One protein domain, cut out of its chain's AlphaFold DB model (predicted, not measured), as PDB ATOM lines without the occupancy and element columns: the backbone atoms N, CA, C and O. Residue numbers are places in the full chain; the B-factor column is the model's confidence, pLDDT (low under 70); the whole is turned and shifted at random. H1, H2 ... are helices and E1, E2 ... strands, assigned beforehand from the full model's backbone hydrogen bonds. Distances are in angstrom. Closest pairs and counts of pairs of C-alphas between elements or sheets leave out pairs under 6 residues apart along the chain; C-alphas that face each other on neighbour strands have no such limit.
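Overview. This is residues 55 to 135 of the 135 residues of an uncharacterized protein of Halobacterium sp. GSL-19 (UniProt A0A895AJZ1). A single twisted wall of five antiparallel strands has one helix, H1, at one end, and residues 125 to 135 stick out free. The printed part has 81 residues, with strands E1 to E5, then H1; the sheet's order is E1, E2, E3, E4, E5, a meander, each strand the antiparallel neighbour of the one before. Mixed in class, it is loose, with a radius of gyration of the C-alphas of 15.5 A, and flat, spanning 44 by 37 by 20 A.

Arrangement. Edge strand E1, residues 59 to 61, forms a hairpin with E2, residues 68 to 80; N 59 and O 73 are 2.9 A apart. E2 bends by 54 degrees at residue 77. H1, residues 118 to 132, only grazes the sheet, with residues 118 to 124; every O i to N i+4 pair in it is within hydrogen-bond range.

Along the chain. E1, 6.2 A long, begins at C-alpha 59 (46.281, 25.599, 42.499). E2 measures 32.3 A, E3, residues 83 to 94, 34.6 A, E4, residues 99 to 106, 23.5 A, and E5, residues 110 to 116, 20.4 A. H1, 21.0 A, ends at C-alpha 132 (57.217, 52.645, 40.811).

Size, cuts and confidence. The printed part has no cut and no long link. The pLDDT is under 70 at 21 residues, among them 131 to 135.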
ATOM      1  N   LEU A  55      37.770  35.812  43.344       48.06
ATOM      2  CA  LEU A  55      38.531  34.948  44.236       48.06
ATOM      3  C   LEU A  55      39.118  33.815  43.392       48.06
ATOM      4  O   LEU A  55      38.599  32.708  43.336       48.06
ATOM      5  N   ALA A  56      40.201  34.125  42.681       53.25
ATOM      6  CA  ALA A  56      40.973  33.142  41.934       53.25
ATOM      7  C   ALA A  56      42.011  32.490  42.859       53.25
ATOM      8  O   ALA A  56      43.088  33.051  43.086       53.25
ATOM      9  N   GLU A  57      41.723  31.302  43.388       60.53
ATOM     10  CA  GLU A  57      42.752  30.476  44.025       60.53
ATOM     11  C   GLU A  57      43.506  29.677  42.957       60.53
ATOM     12  O   GLU A  57      42.972  28.760  42.326       60.53
ATOM     13  N   PHE A  58      44.772  30.036  42.742       68.38
ATOM     14  CA  PHE A  58      45.662  29.297  41.857       68.38
ATOM     15  C   PHE A  58      46.181  28.045  42.558       68.38
ATOM     16  O   PHE A  58      46.963  28.124  43.505       68.38
ATOM     17  N   ASN A  59      45.795  26.888  42.039       75.88
ATOM     18  CA  ASN A  59      46.281  25.599  42.499       75.88
ATOM     19  C   ASN A  59      47.414  25.127  41.590       75.88
ATOM     20  O   ASN A  59      47.275  25.126  40.367       75.88
ATOM     21  N   GLU A  60      48.547  24.740  42.180       85.19
ATOM     22  CA  GLU A  60      49.629  24.108  41.424       85.19
ATOM     23  C   GLU A  60      49.170  22.727  40.944       85.19
ATOM     24  O   GLU A  60      48.732  21.893  41.737       85.19
ATOM     25  N   GLU A  61      49.269  22.485  39.640       83.44
ATOM     26  CA  GLU A  61      48.914  21.211  39.023       83.44
ATOM     27  C   GLU A  61      50.165  20.474  38.544       83.44
ATOM     28  O   GLU A  61      51.198  21.073  38.236       83.44
ATOM     29  N   ALA A  62      50.055  19.148  38.437       80.75
ATOM     30  CA  ALA A  62      51.095  18.338  37.823       80.75
ATOM     31  C   ALA A  62      51.359  18.816  36.387       80.75
ATOM     32  O   ALA A  62      50.440  18.979  35.582       80.75
ATOM     33  N   VAL A  63      52.634  19.019  36.065       80.88
ATOM     34  CA  VAL A  63      53.050  19.346  34.705       80.88
ATOM     35  C   VAL A  63      52.939  18.096  33.838       80.88
ATOM     36  O   VAL A  63      53.462  17.039  34.187       80.88
ATOM     37  N   VAL A  64      52.259  18.235  32.704       77.62
ATOM     38  CA  VAL A  64      52.068  17.162  31.716       77.62
ATOM     39  C   VAL A  64      52.725  17.462  30.367       77.62
ATOM     40  O   VAL A  64      52.786  16.573  29.524       77.62
ATOM     41  N   ASP A  65      53.235  18.682  30.180       81.38
ATOM     42  CA  ASP A  65      53.766  19.181  28.910       81.38
ATOM     43  C   ASP A  65      55.282  19.414  28.996       81.38
ATOM     44  O   ASP A  65      55.763  20.057  29.935       81.38
ATOM     45  N   ASP A  66      56.024  18.941  27.991       75.50
ATOM     46  CA  ASP A  66      57.459  19.210  27.851       75.50
ATOM     47  C   ASP A  66      57.706  20.720  27.666       75.50
ATOM     48  O   ASP A  66      57.040  21.385  26.869       75.50
ATOM     49  N   GLY A  67      58.683  21.275  28.392       84.88
ATOM     50  CA  GLY A  67      59.032  22.701  28.334       84.88
ATOM     51  C   GLY A  67      58.319  23.594  29.358       84.88
ATOM     52  O   GLY A  67      58.581  24.801  29.402       84.88
ATOM     53  N   VAL A  68      57.457  23.028  30.210       88.44
ATOM     54  CA  VAL A  68      56.825  23.726  31.339       88.44
ATOM     55  C   VAL A  68      57.532  23.331  32.635       88.44
ATOM     56  O   VAL A  68      57.601  22.167  32.996       88.44
ATOM     57  N   ALA A  69      58.038  24.311  33.375       87.50
ATOM     58  CA  ALA A  69      58.651  24.083  34.679       87.50
ATOM     59  C   ALA A  69      57.600  23.957  35.792       87.50
ATOM     60  O   ALA A  69      57.745  23.132  36.692       87.50
ATOM     61  N   ARG A  70      56.552  24.795  35.758       86.94
ATOM     62  CA  ARG A  70      55.453  24.801  36.743       86.94
ATOM     63  C   ARG A  70      54.146  25.239  36.096       86.94
ATOM     64  O   ARG A  70      54.157  26.093  35.211       86.94
ATOM     65  N   ARG A  71      53.023  24.703  36.572       85.75
ATOM     66  CA  ARG A  71      51.677  25.016  36.081       85.75
ATOM     67  C   ARG A  71      50.751  25.324  37.248       85.75
ATOM     68  O   ARG A  71      50.698  24.566  38.208       85.75
ATOM     69  N   PHE A  72      49.993  26.402  37.121       86.75
ATOM     70  CA  PHE A  72      48.966  26.802  38.069       86.75
ATOM     71  C   PHE A  72      47.647  26.992  37.342       86.75
ATOM     72  O   PHE A  72      47.615  27.578  36.259       86.75
ATOM     73  N   VAL A  73      46.566  26.519  37.946       86.62
ATOM     74  CA  VAL A  73      45.218  26.668  37.406       86.62
ATOM     75  C   VAL A  73      44.332  27.327  38.446       86.62
ATOM     76  O   VAL A  73      44.269  26.880  39.591       86.62
ATOM     77  N   ALA A  74      43.648  28.386  38.033       83.62
ATOM     78  CA  ALA A  74      42.564  28.993  38.781       83.62
ATOM     79  C   ALA A  74      41.255  28.785  38.020       83.62
ATOM     80  O   ALA A  74      41.203  28.940  36.797       83.62
ATOM     81  N   ARG A  75      40.205  28.434  38.760       82.31
ATOM     82  CA  ARG A  75      38.824  28.494  38.286       82.31
ATOM     83  C   ARG A  75      38.189  29.713  38.930       82.31
ATOM     84  O   ARG A  75      38.333  29.910  40.131       82.31
ATOM     85  N   GLU A  76      37.570  30.537  38.112       74.75
ATOM     86  CA  GLU A  76      37.047  31.842  38.476       74.75
ATOM     87  C   GLU A  76      35.574  31.872  38.087       74.75
ATOM     88  O   GLU A  76      35.243  31.558  36.949       74.75
ATOM     89  N   GLU A  77      34.704  32.259  39.007       69.31
ATOM     90  CA  GLU A  77      33.282  32.474  38.739       69.31
ATOM     91  C   GLU A  77      33.011  33.977  38.841       69.31
ATOM     92  O   GLU A  77      33.477  34.628  39.779       69.31
ATOM     93  N   PHE A  78      32.326  34.552  37.855       68.38
ATOM     94  CA  PHE A  78      31.924  35.958  37.864       68.38
ATOM     95  C   PHE A  78      30.622  36.167  37.094       68.38
ATOM     96  O   PHE A  78      30.267  35.394  36.210       68.38
ATOM     97  N   ASP A  79      29.921  37.245  37.415       61.22
ATOM     98  CA  ASP A  79      28.732  37.679  36.692       61.22
ATOM     99  C   ASP A  79      29.114  38.700  35.607       61.22
ATOM    100  O   ASP A  79      29.843  39.663  35.863       61.22
ATOM    101  N   VAL A  80      28.640  38.489  34.377       62.47
ATOM    102  CA  VAL A  80      28.734  39.480  33.297       62.47
ATOM    103  C   VAL A  80      27.331  39.854  32.850       62.47
ATOM    104  O   VAL A  80      26.703  39.133  32.080       62.47
ATOM    105  N   HIS A  81      26.863  41.028  33.272       71.25
ATOM    106  CA  HIS A  81      25.548  41.567  32.901       71.25
ATOM    107  C   HIS A  81      24.352  40.701  33.347       71.25
ATOM    108  O   HIS A  81      23.347  40.626  32.640       71.25
ATOM    109  N   GLY A  82      24.438  40.081  34.521       64.38
ATOM    110  CA  GLY A  82      23.428  39.185  35.087       64.38
ATOM    111  C   GLY A  82      23.544  37.735  34.612       64.38
ATOM    112  O   GLY A  82      22.672  36.925  34.930       64.38
ATOM    113  N   GLU A  83      24.567  37.416  33.812       62.72
ATOM    114  CA  GLU A  83      24.815  36.072  33.300       62.72
ATOM    115  C   GLU A  83      26.041  35.464  33.997       62.72
ATOM    116  O   GLU A  83      27.137  36.034  33.909       62.72
ATOM    117  N   PRO A  84      25.901  34.295  34.649       67.31
ATOM    118  CA  PRO A  84      27.021  33.633  35.297       67.31
ATOM    119  C   PRO A  84      28.028  33.150  34.250       67.31
ATOM    120  O   PRO A  84      27.666  32.540  33.239       67.31
ATOM    121  N   GLN A  85      29.300  33.427  34.509       69.62
ATOM    122  CA  GLN A  85      30.436  33.045  33.685       69.62
ATOM    123  C   GLN A  85      31.484  32.341  34.548       69.62
ATOM    124  O   GLN A  85      31.886  32.821  35.606       69.62
ATOM    125  N   GLU A  86      31.967  31.214  34.052       81.50
ATOM    126  CA  GLU A  86      33.112  30.488  34.575       81.50
ATOM    127  C   GLU A  86      34.318  30.756  33.673       81.50
ATOM    128  O   GLU A  86      34.241  30.635  32.451       81.50
ATOM    129  N   ARG A  87      35.470  31.084  34.252       84.44
ATOM    130  CA  ARG A  87      36.743  31.194  33.540       84.44
ATOM    131  C   ARG A  87      37.773  30.283  34.169       84.44
ATOM    132  O   ARG A  87      38.011  30.306  35.370       84.44
ATOM    133  N   THR A  88      38.442  29.507  33.334       87.44
ATOM    134  CA  THR A  88      39.648  28.785  33.717       87.44
ATOM    135  C   THR A  88      40.859  29.577  33.250       87.44
ATOM    136  O   THR A  88      41.041  29.787  32.050       87.44
ATOM    137  N   THR A  89      41.699  29.993  34.194       88.25
ATOM    138  CA  THR A  89      42.981  30.643  33.925       88.25
ATOM    139  C   THR A  89      44.116  29.667  34.214       88.25
ATOM    140  O   THR A  89      44.241  29.143  35.319       88.25
ATOM    141  N   ILE A  90      44.966  29.434  33.219       90.12
ATOM    142  CA  ILE A  90      46.134  28.560  33.294       90.12
ATOM    143  C   ILE A  90      47.383  29.430  33.166       90.12
ATOM    144  O   ILE A  90      47.606  30.055  32.130       90.12
ATOM    145  N   LEU A  91      48.205  29.439  34.212       90.62
ATOM    146  CA  LEU A  91      49.503  30.102  34.250       90.62
ATOM    147  C   LEU A  91      50.612  29.047  34.212       90.62
ATOM    148  O   LEU A  91      50.718  28.206  35.104       90.62
ATOM    149  N   GLN A  92      51.462  29.100  33.194       91.88
ATOM    150  CA  GLN A  92      52.585  28.186  33.008       91.88
ATOM    151  C   GLN A  92      53.899  28.959  33.044       91.88
ATOM    152  O   GLN A  92      54.107  29.887  32.265       91.88
ATOM    153  N   PHE A  93      54.807  28.540  33.920       89.62
ATOM    154  CA  PHE A  93      56.202  28.965  33.903       89.62
ATOM    155  C   PHE A  93      56.974  28.024  32.990       89.62
ATOM    156  O   PHE A  93      56.948  26.812  33.193       89.62
ATOM    157  N   LEU A  94      57.648  28.570  31.985       92.00
ATOM    158  CA  LEU A  94      58.373  27.800  30.979       92.00
ATOM    159  C   LEU A  94      59.811  27.540  31.442       92.00
ATOM    160  O   LEU A  94      60.415  28.385  32.101       92.00
ATOM    161  N   GLU A  95      60.395  26.408  31.050       88.69
ATOM    162  CA  GLU A  95      61.781  26.045  31.407       88.69
ATOM    163  C   GLU A  95      62.817  27.080  30.930       88.69
ATOM    164  O   GLU A  95      63.865  27.249  31.548       88.69
ATOM    165  N   GLY A  96      62.502  27.822  29.864       87.19
ATOM    166  CA  GLY A  96      63.315  28.927  29.347       87.19
ATOM    167  C   GLY A  96      63.136  30.271  30.067       87.19
ATOM    168  O   GLY A  96      63.595  31.280  29.544       87.19
ATOM    169  N   GLY A  97      62.434  30.319  31.207       85.56
ATOM    170  CA  GLY A  97      62.204  31.545  31.988       85.56
ATOM    171  C   GLY A  97      61.040  32.422  31.506       85.56
ATOM    172  O   GLY A  97      60.849  33.522  32.013       85.56
ATOM    173  N   GLY A  98      60.265  31.951  30.526       91.19
ATOM    174  CA  GLY A  98      59.056  32.617  30.037       91.19
ATOM    175  C   GLY A  98      57.801  32.295  30.853       91.19
ATOM    176  O   GLY A  98      57.805  31.418  31.719       91.19
ATOM    177  N   ILE A  99      56.703  32.970  30.522       89.81
ATOM    178  CA  ILE A  99      55.370  32.730  31.081       89.81
ATOM    179  C   ILE A  99      54.380  32.582  29.927       89.81
ATOM    180  O   ILE A  99      54.355  33.409  29.016       89.81
ATOM    181  N   ALA A 100      53.544  31.550  29.986       90.19
ATOM    182  CA  ALA A 100      52.354  31.429  29.158       90.19
ATOM    183  C   ALA A 100      51.107  31.546  30.041       90.19
ATOM    184  O   ALA A 100      50.985  30.870  31.062       90.19
ATOM    185  N   LEU A 101      50.190  32.420  29.644       91.00
ATOM    186  CA  LEU A 101      48.885  32.609  30.257       91.00
ATOM    187  C   LEU A 101      47.831  32.218  29.229       91.00
ATOM    188  O   LEU A 101      47.792  32.788  28.141       91.00
ATOM    189  N   THR A 102      46.978  31.264  29.573       90.81
ATOM    190  CA  THR A 102      45.810  30.906  28.764       90.81
ATOM    191  C   THR A 102      44.561  31.086  29.598       90.81
ATOM    192  O   THR A 102      44.532  30.691  30.761       90.81
ATOM    193  N   GLN A 103      43.529  31.670  29.005       89.94
ATOM    194  CA  GLN A 103      42.227  31.818  29.632       89.94
ATOM    195  C   GLN A 103      41.164  31.218  28.727       89.94
ATOM    196  O   GLN A 103      41.240  31.304  27.498       89.94
ATOM    197  N   HIS A 104      40.172  30.603  29.352       87.50
ATOM    198  CA  HIS A 104      39.009  30.048  28.681       87.50
ATOM    199  C   HIS A 104      37.769  30.373  29.496       87.50
ATOM    200  O   HIS A 104      37.761  30.075  30.687       87.50
ATOM    201  N   SER A 105      36.757  30.965  28.867       81.88
ATOM    202  CA  SER A 105      35.499  31.338  29.518       81.88
ATOM    203  C   SER A 105      34.298  30.582  28.952       81.88
ATOM    204  O   SER A 105      34.145  30.438  27.731       81.88
ATOM    205  N   GLU A 106      33.402  30.169  29.842       80.81
ATOM    206  CA  GLU A 106      32.120  29.533  29.556       80.81
ATOM    207  C   GLU A 106      30.984  30.194  30.354       80.81
ATOM    208  O   GLU A 106      31.208  30.589  31.490       80.81
ATOM    209  N   PRO A 107      29.752  30.276  29.816       58.44
ATOM    210  CA  PRO A 107      29.352  29.957  28.448       58.44
ATOM    211  C   PRO A 107      29.753  31.070  27.463       58.44
ATOM    212  O   PRO A 107      29.435  32.242  27.647       58.44
ATOM    213  N   GLY A 108      30.420  30.701  26.368       66.44
ATOM    214  CA  GLY A 108      30.847  31.654  25.332       66.44
ATOM    215  C   GLY A 108      32.051  31.188  24.520       66.44
ATOM    216  O   GLY A 108      32.245  31.648  23.396       66.44
ATOM    217  N   GLY A 109      32.835  30.247  25.057       70.88
ATOM    218  CA  GLY A 109      33.982  29.654  24.367       70.88
ATOM    219  C   GLY A 109      35.065  30.674  24.014       70.88
ATOM    220  O   GLY A 109      35.837  30.457  23.079       70.88
ATOM    221  N   LEU A 110      35.087  31.811  24.715       71.12
ATOM    222  CA  LEU A 110      36.089  32.843  24.509       71.12
ATOM    223  C   LEU A 110      37.398  32.341  25.102       71.12
ATOM    224  O   LEU A 110      37.493  32.101  26.304       71.12
ATOM    225  N   SER A 111      38.401  32.197  24.244       85.56
ATOM    226  CA  SER A 111      39.750  31.845  24.651       85.56
ATOM    227  C   SER A 111      40.715  32.954  24.267       85.56
ATOM    228  O   SER A 111      40.675  33.481  23.151       85.56
ATOM    229  N   SER A 112      41.584  33.308  25.204       83.19
ATOM    230  CA  SER A 112      42.700  34.218  24.989       83.19
ATOM    231  C   SER A 112      43.983  33.550  25.466       83.19
ATOM    232  O   SER A 112      43.984  32.743  26.399       83.19
ATOM    233  N   SER A 113      45.093  33.873  24.814       88.44
ATOM    234  CA  SER A 113      46.409  33.429  25.253       88.44
ATOM    235  C   SER A 113      47.441  34.530  25.069       88.44
ATOM    236  O   SER A 113      47.372  35.339  24.141       88.44
ATOM    237  N   LEU A 114      48.394  34.565  25.989       87.88
ATOM    238  CA  LEU A 114      49.537  35.458  25.971       87.88
ATOM    239  C   LEU A 114      50.768  34.658  26.379       87.88
ATOM    240  O   LEU A 114      50.790  34.057  27.451       87.88
ATOM    241  N   THR A 115      51.812  34.710  25.560       91.12
ATOM    242  CA  THR A 115      53.109  34.123  25.896       91.12
ATOM    243  C   THR A 115      54.170  35.203  25.881       91.12
ATOM    244  O   THR A 115      54.344  35.904  24.884       91.12
ATOM    245  N   LEU A 116      54.898  35.315  26.986       86.56
ATOM    246  CA  LEU A 116      56.019  36.226  27.152       86.56
ATOM    247  C   LEU A 116      57.298  35.408  27.325       86.56
ATOM    248  O   LEU A 116      57.383  34.541  28.193       86.56
ATOM    249  N   GLY A 117      58.297  35.681  26.486       88.88
ATOM    250  CA  GLY A 117      59.646  35.147  26.685       88.88
ATOM    251  C   GLY A 117      60.340  35.807  27.879       88.88
ATOM    252  O   GLY A 117      59.914  36.874  28.324       88.88
ATOM    253  N   ALA A 118      61.430  35.201  28.359       87.12
ATOM    254  CA  ALA A 118      62.211  35.711  29.490       87.12
ATOM    255  C   ALA A 118      62.598  37.192  29.312       87.12
ATOM    256  O   ALA A 118      62.256  38.013  30.155       87.12
ATOM    257  N   ASP A 119      63.162  37.560  28.157       89.75
ATOM    258  CA  ASP A 119      63.559  38.943  27.850       89.75
ATOM    259  C   ASP A 119      62.397  39.950  27.937       89.75
ATOM    260  O   ASP A 119      62.586  41.111  28.303       89.75
ATOM    261  N   ALA A 120      61.180  39.535  27.566       85.62
ATOM    262  CA  ALA A 120      60.003  40.399  27.632       85.62
ATOM    263  C   ALA A 120      59.534  40.589  29.079       85.62
ATOM    264  O   ALA A 120      59.118  41.686  29.446       85.62
ATOM    265  N   ILE A 121      59.630  39.540  29.900       81.56
ATOM    266  CA  ILE A 121      59.319  39.603  31.331       81.56
ATOM    267  C   ILE A 121      60.333  40.488  32.050       81.56
ATOM    268  O   ILE A 121      59.924  41.364  32.803       81.56
ATOM    269  N   GLU A 122      61.628  40.303  31.792       83.69
ATOM    270  CA  GLU A 122      62.689  41.125  32.385       83.69
ATOM    271  C   GLU A 122      62.459  42.609  32.092       83.69
ATOM    272  O   GLU A 122      62.408  43.414  33.017       83.69
ATOM    273  N   ARG A 123      62.180  42.962  30.830       79.62
ATOM    274  CA  ARG A 123      61.852  44.346  30.455       79.62
ATOM    275  C   ARG A 123      60.609  44.882  31.154       79.62
ATOM    276  O   ARG A 123      60.629  46.014  31.614       79.62
ATOM    277  N   LEU A 124      59.539  44.092  31.251       79.94
ATOM    278  CA  LEU A 124      58.320  44.516  31.951       79.94
ATOM    279  C   LEU A 124      58.576  44.761  33.441       79.94
ATOM    280  O   LEU A 124      58.030  45.705  34.007       79.94
ATOM    281  N   LEU A 125      59.400  43.925  34.073       76.88
ATOM    282  CA  LEU A 125      59.786  44.091  35.470       76.88
ATOM    283  C   LEU A 125      60.680  45.320  35.667       76.88
ATOM    284  O   LEU A 125      60.475  46.054  36.636       76.88
ATOM    285  N   ASP A 126      61.616  45.569  34.752       75.75
ATOM    286  CA  ASP A 126      62.478  46.752  34.765       75.75
ATOM    287  C   ASP A 126      61.668  48.041  34.555       75.75
ATOM    288  O   ASP A 126      61.821  49.000  35.315       75.75
ATOM    289  N   ASP A 127      60.751  48.055  33.584       76.38
ATOM    290  CA  ASP A 127      59.857  49.186  33.317       76.38
ATOM    291  C   ASP A 127      58.936  49.453  34.514       76.38
ATOM    292  O   ASP A 127      58.787  50.596  34.949       76.38
ATOM    293  N   TYR A 128      58.361  48.403  35.106       64.44
ATOM    294  CA  TYR A 128      57.550  48.520  36.317       64.44
ATOM    295  C   TYR A 128      58.364  49.072  37.496       64.44
ATOM    296  O   TYR A 128      57.911  49.972  38.204       64.44
ATOM    297  N   ALA A 129      59.585  48.571  37.697       68.19
ATOM    298  CA  ALA A 129      60.485  49.069  38.731       68.19
ATOM    299  C   ALA A 129      60.877  50.535  38.494       68.19
ATOM    300  O   ALA A 129      60.998  51.284  39.456       68.19
ATOM    301  N   SER A 130      61.025  50.965  37.241       72.50
ATOM    302  CA  SER A 130      61.285  52.362  36.879       72.50
ATOM    303  C   SER A 130      60.088  53.275  37.183       72.50
ATOM    304  O   SER A 130      60.251  54.355  37.744       72.50
ATOM    305  N   LEU A 131      58.869  52.819  36.877       69.62
ATOM    306  CA  LEU A 131      57.632  53.579  37.099       69.62
ATOM    307  C   LEU A 131      57.241  53.701  38.579       69.62
ATOM    308  O   LEU A 131      56.583  54.668  38.957       69.62
ATOM    309  N   HIS A 132      57.636  52.734  39.408       62.12
ATOM    310  CA  HIS A 132      57.217  52.645  40.811       62.12
ATOM    311  C   HIS A 132      58.375  52.662  41.820       62.12
ATOM    312  O   HIS A 132      58.143  52.517  43.018       62.12
ATOM    313  N   GLY A 133      59.612  52.824  41.353       52.53
ATOM    314  CA  GLY A 133      60.834  52.846  42.163       52.53
ATOM    315  C   GLY A 133      61.546  54.199  42.198       52.53
ATOM    316  O   GLY A 133      62.735  54.226  42.496       52.53
ATOM    317  N   GLY A 134      60.854  55.297  41.875       44.66
ATOM    318  CA  GLY A 134      61.370  56.654  42.071       44.66
ATOM    319  C   GLY A 134      61.290  57.078  43.542       44.66
ATOM    320  O   GLY A 134      60.201  57.033  44.108       44.66
ATOM    321  N   ASP A 135      62.456  57.443  44.090       43.47
ATOM    322  CA  ASP A 135      62.791  57.923  45.450       43.47
ATOM    323  C   ASP A 135      61.678  58.567  46.304       43.47
ATOM    324  O   ASP A 135      61.001  59.512  45.829       43.47
TER     325      ASP A 135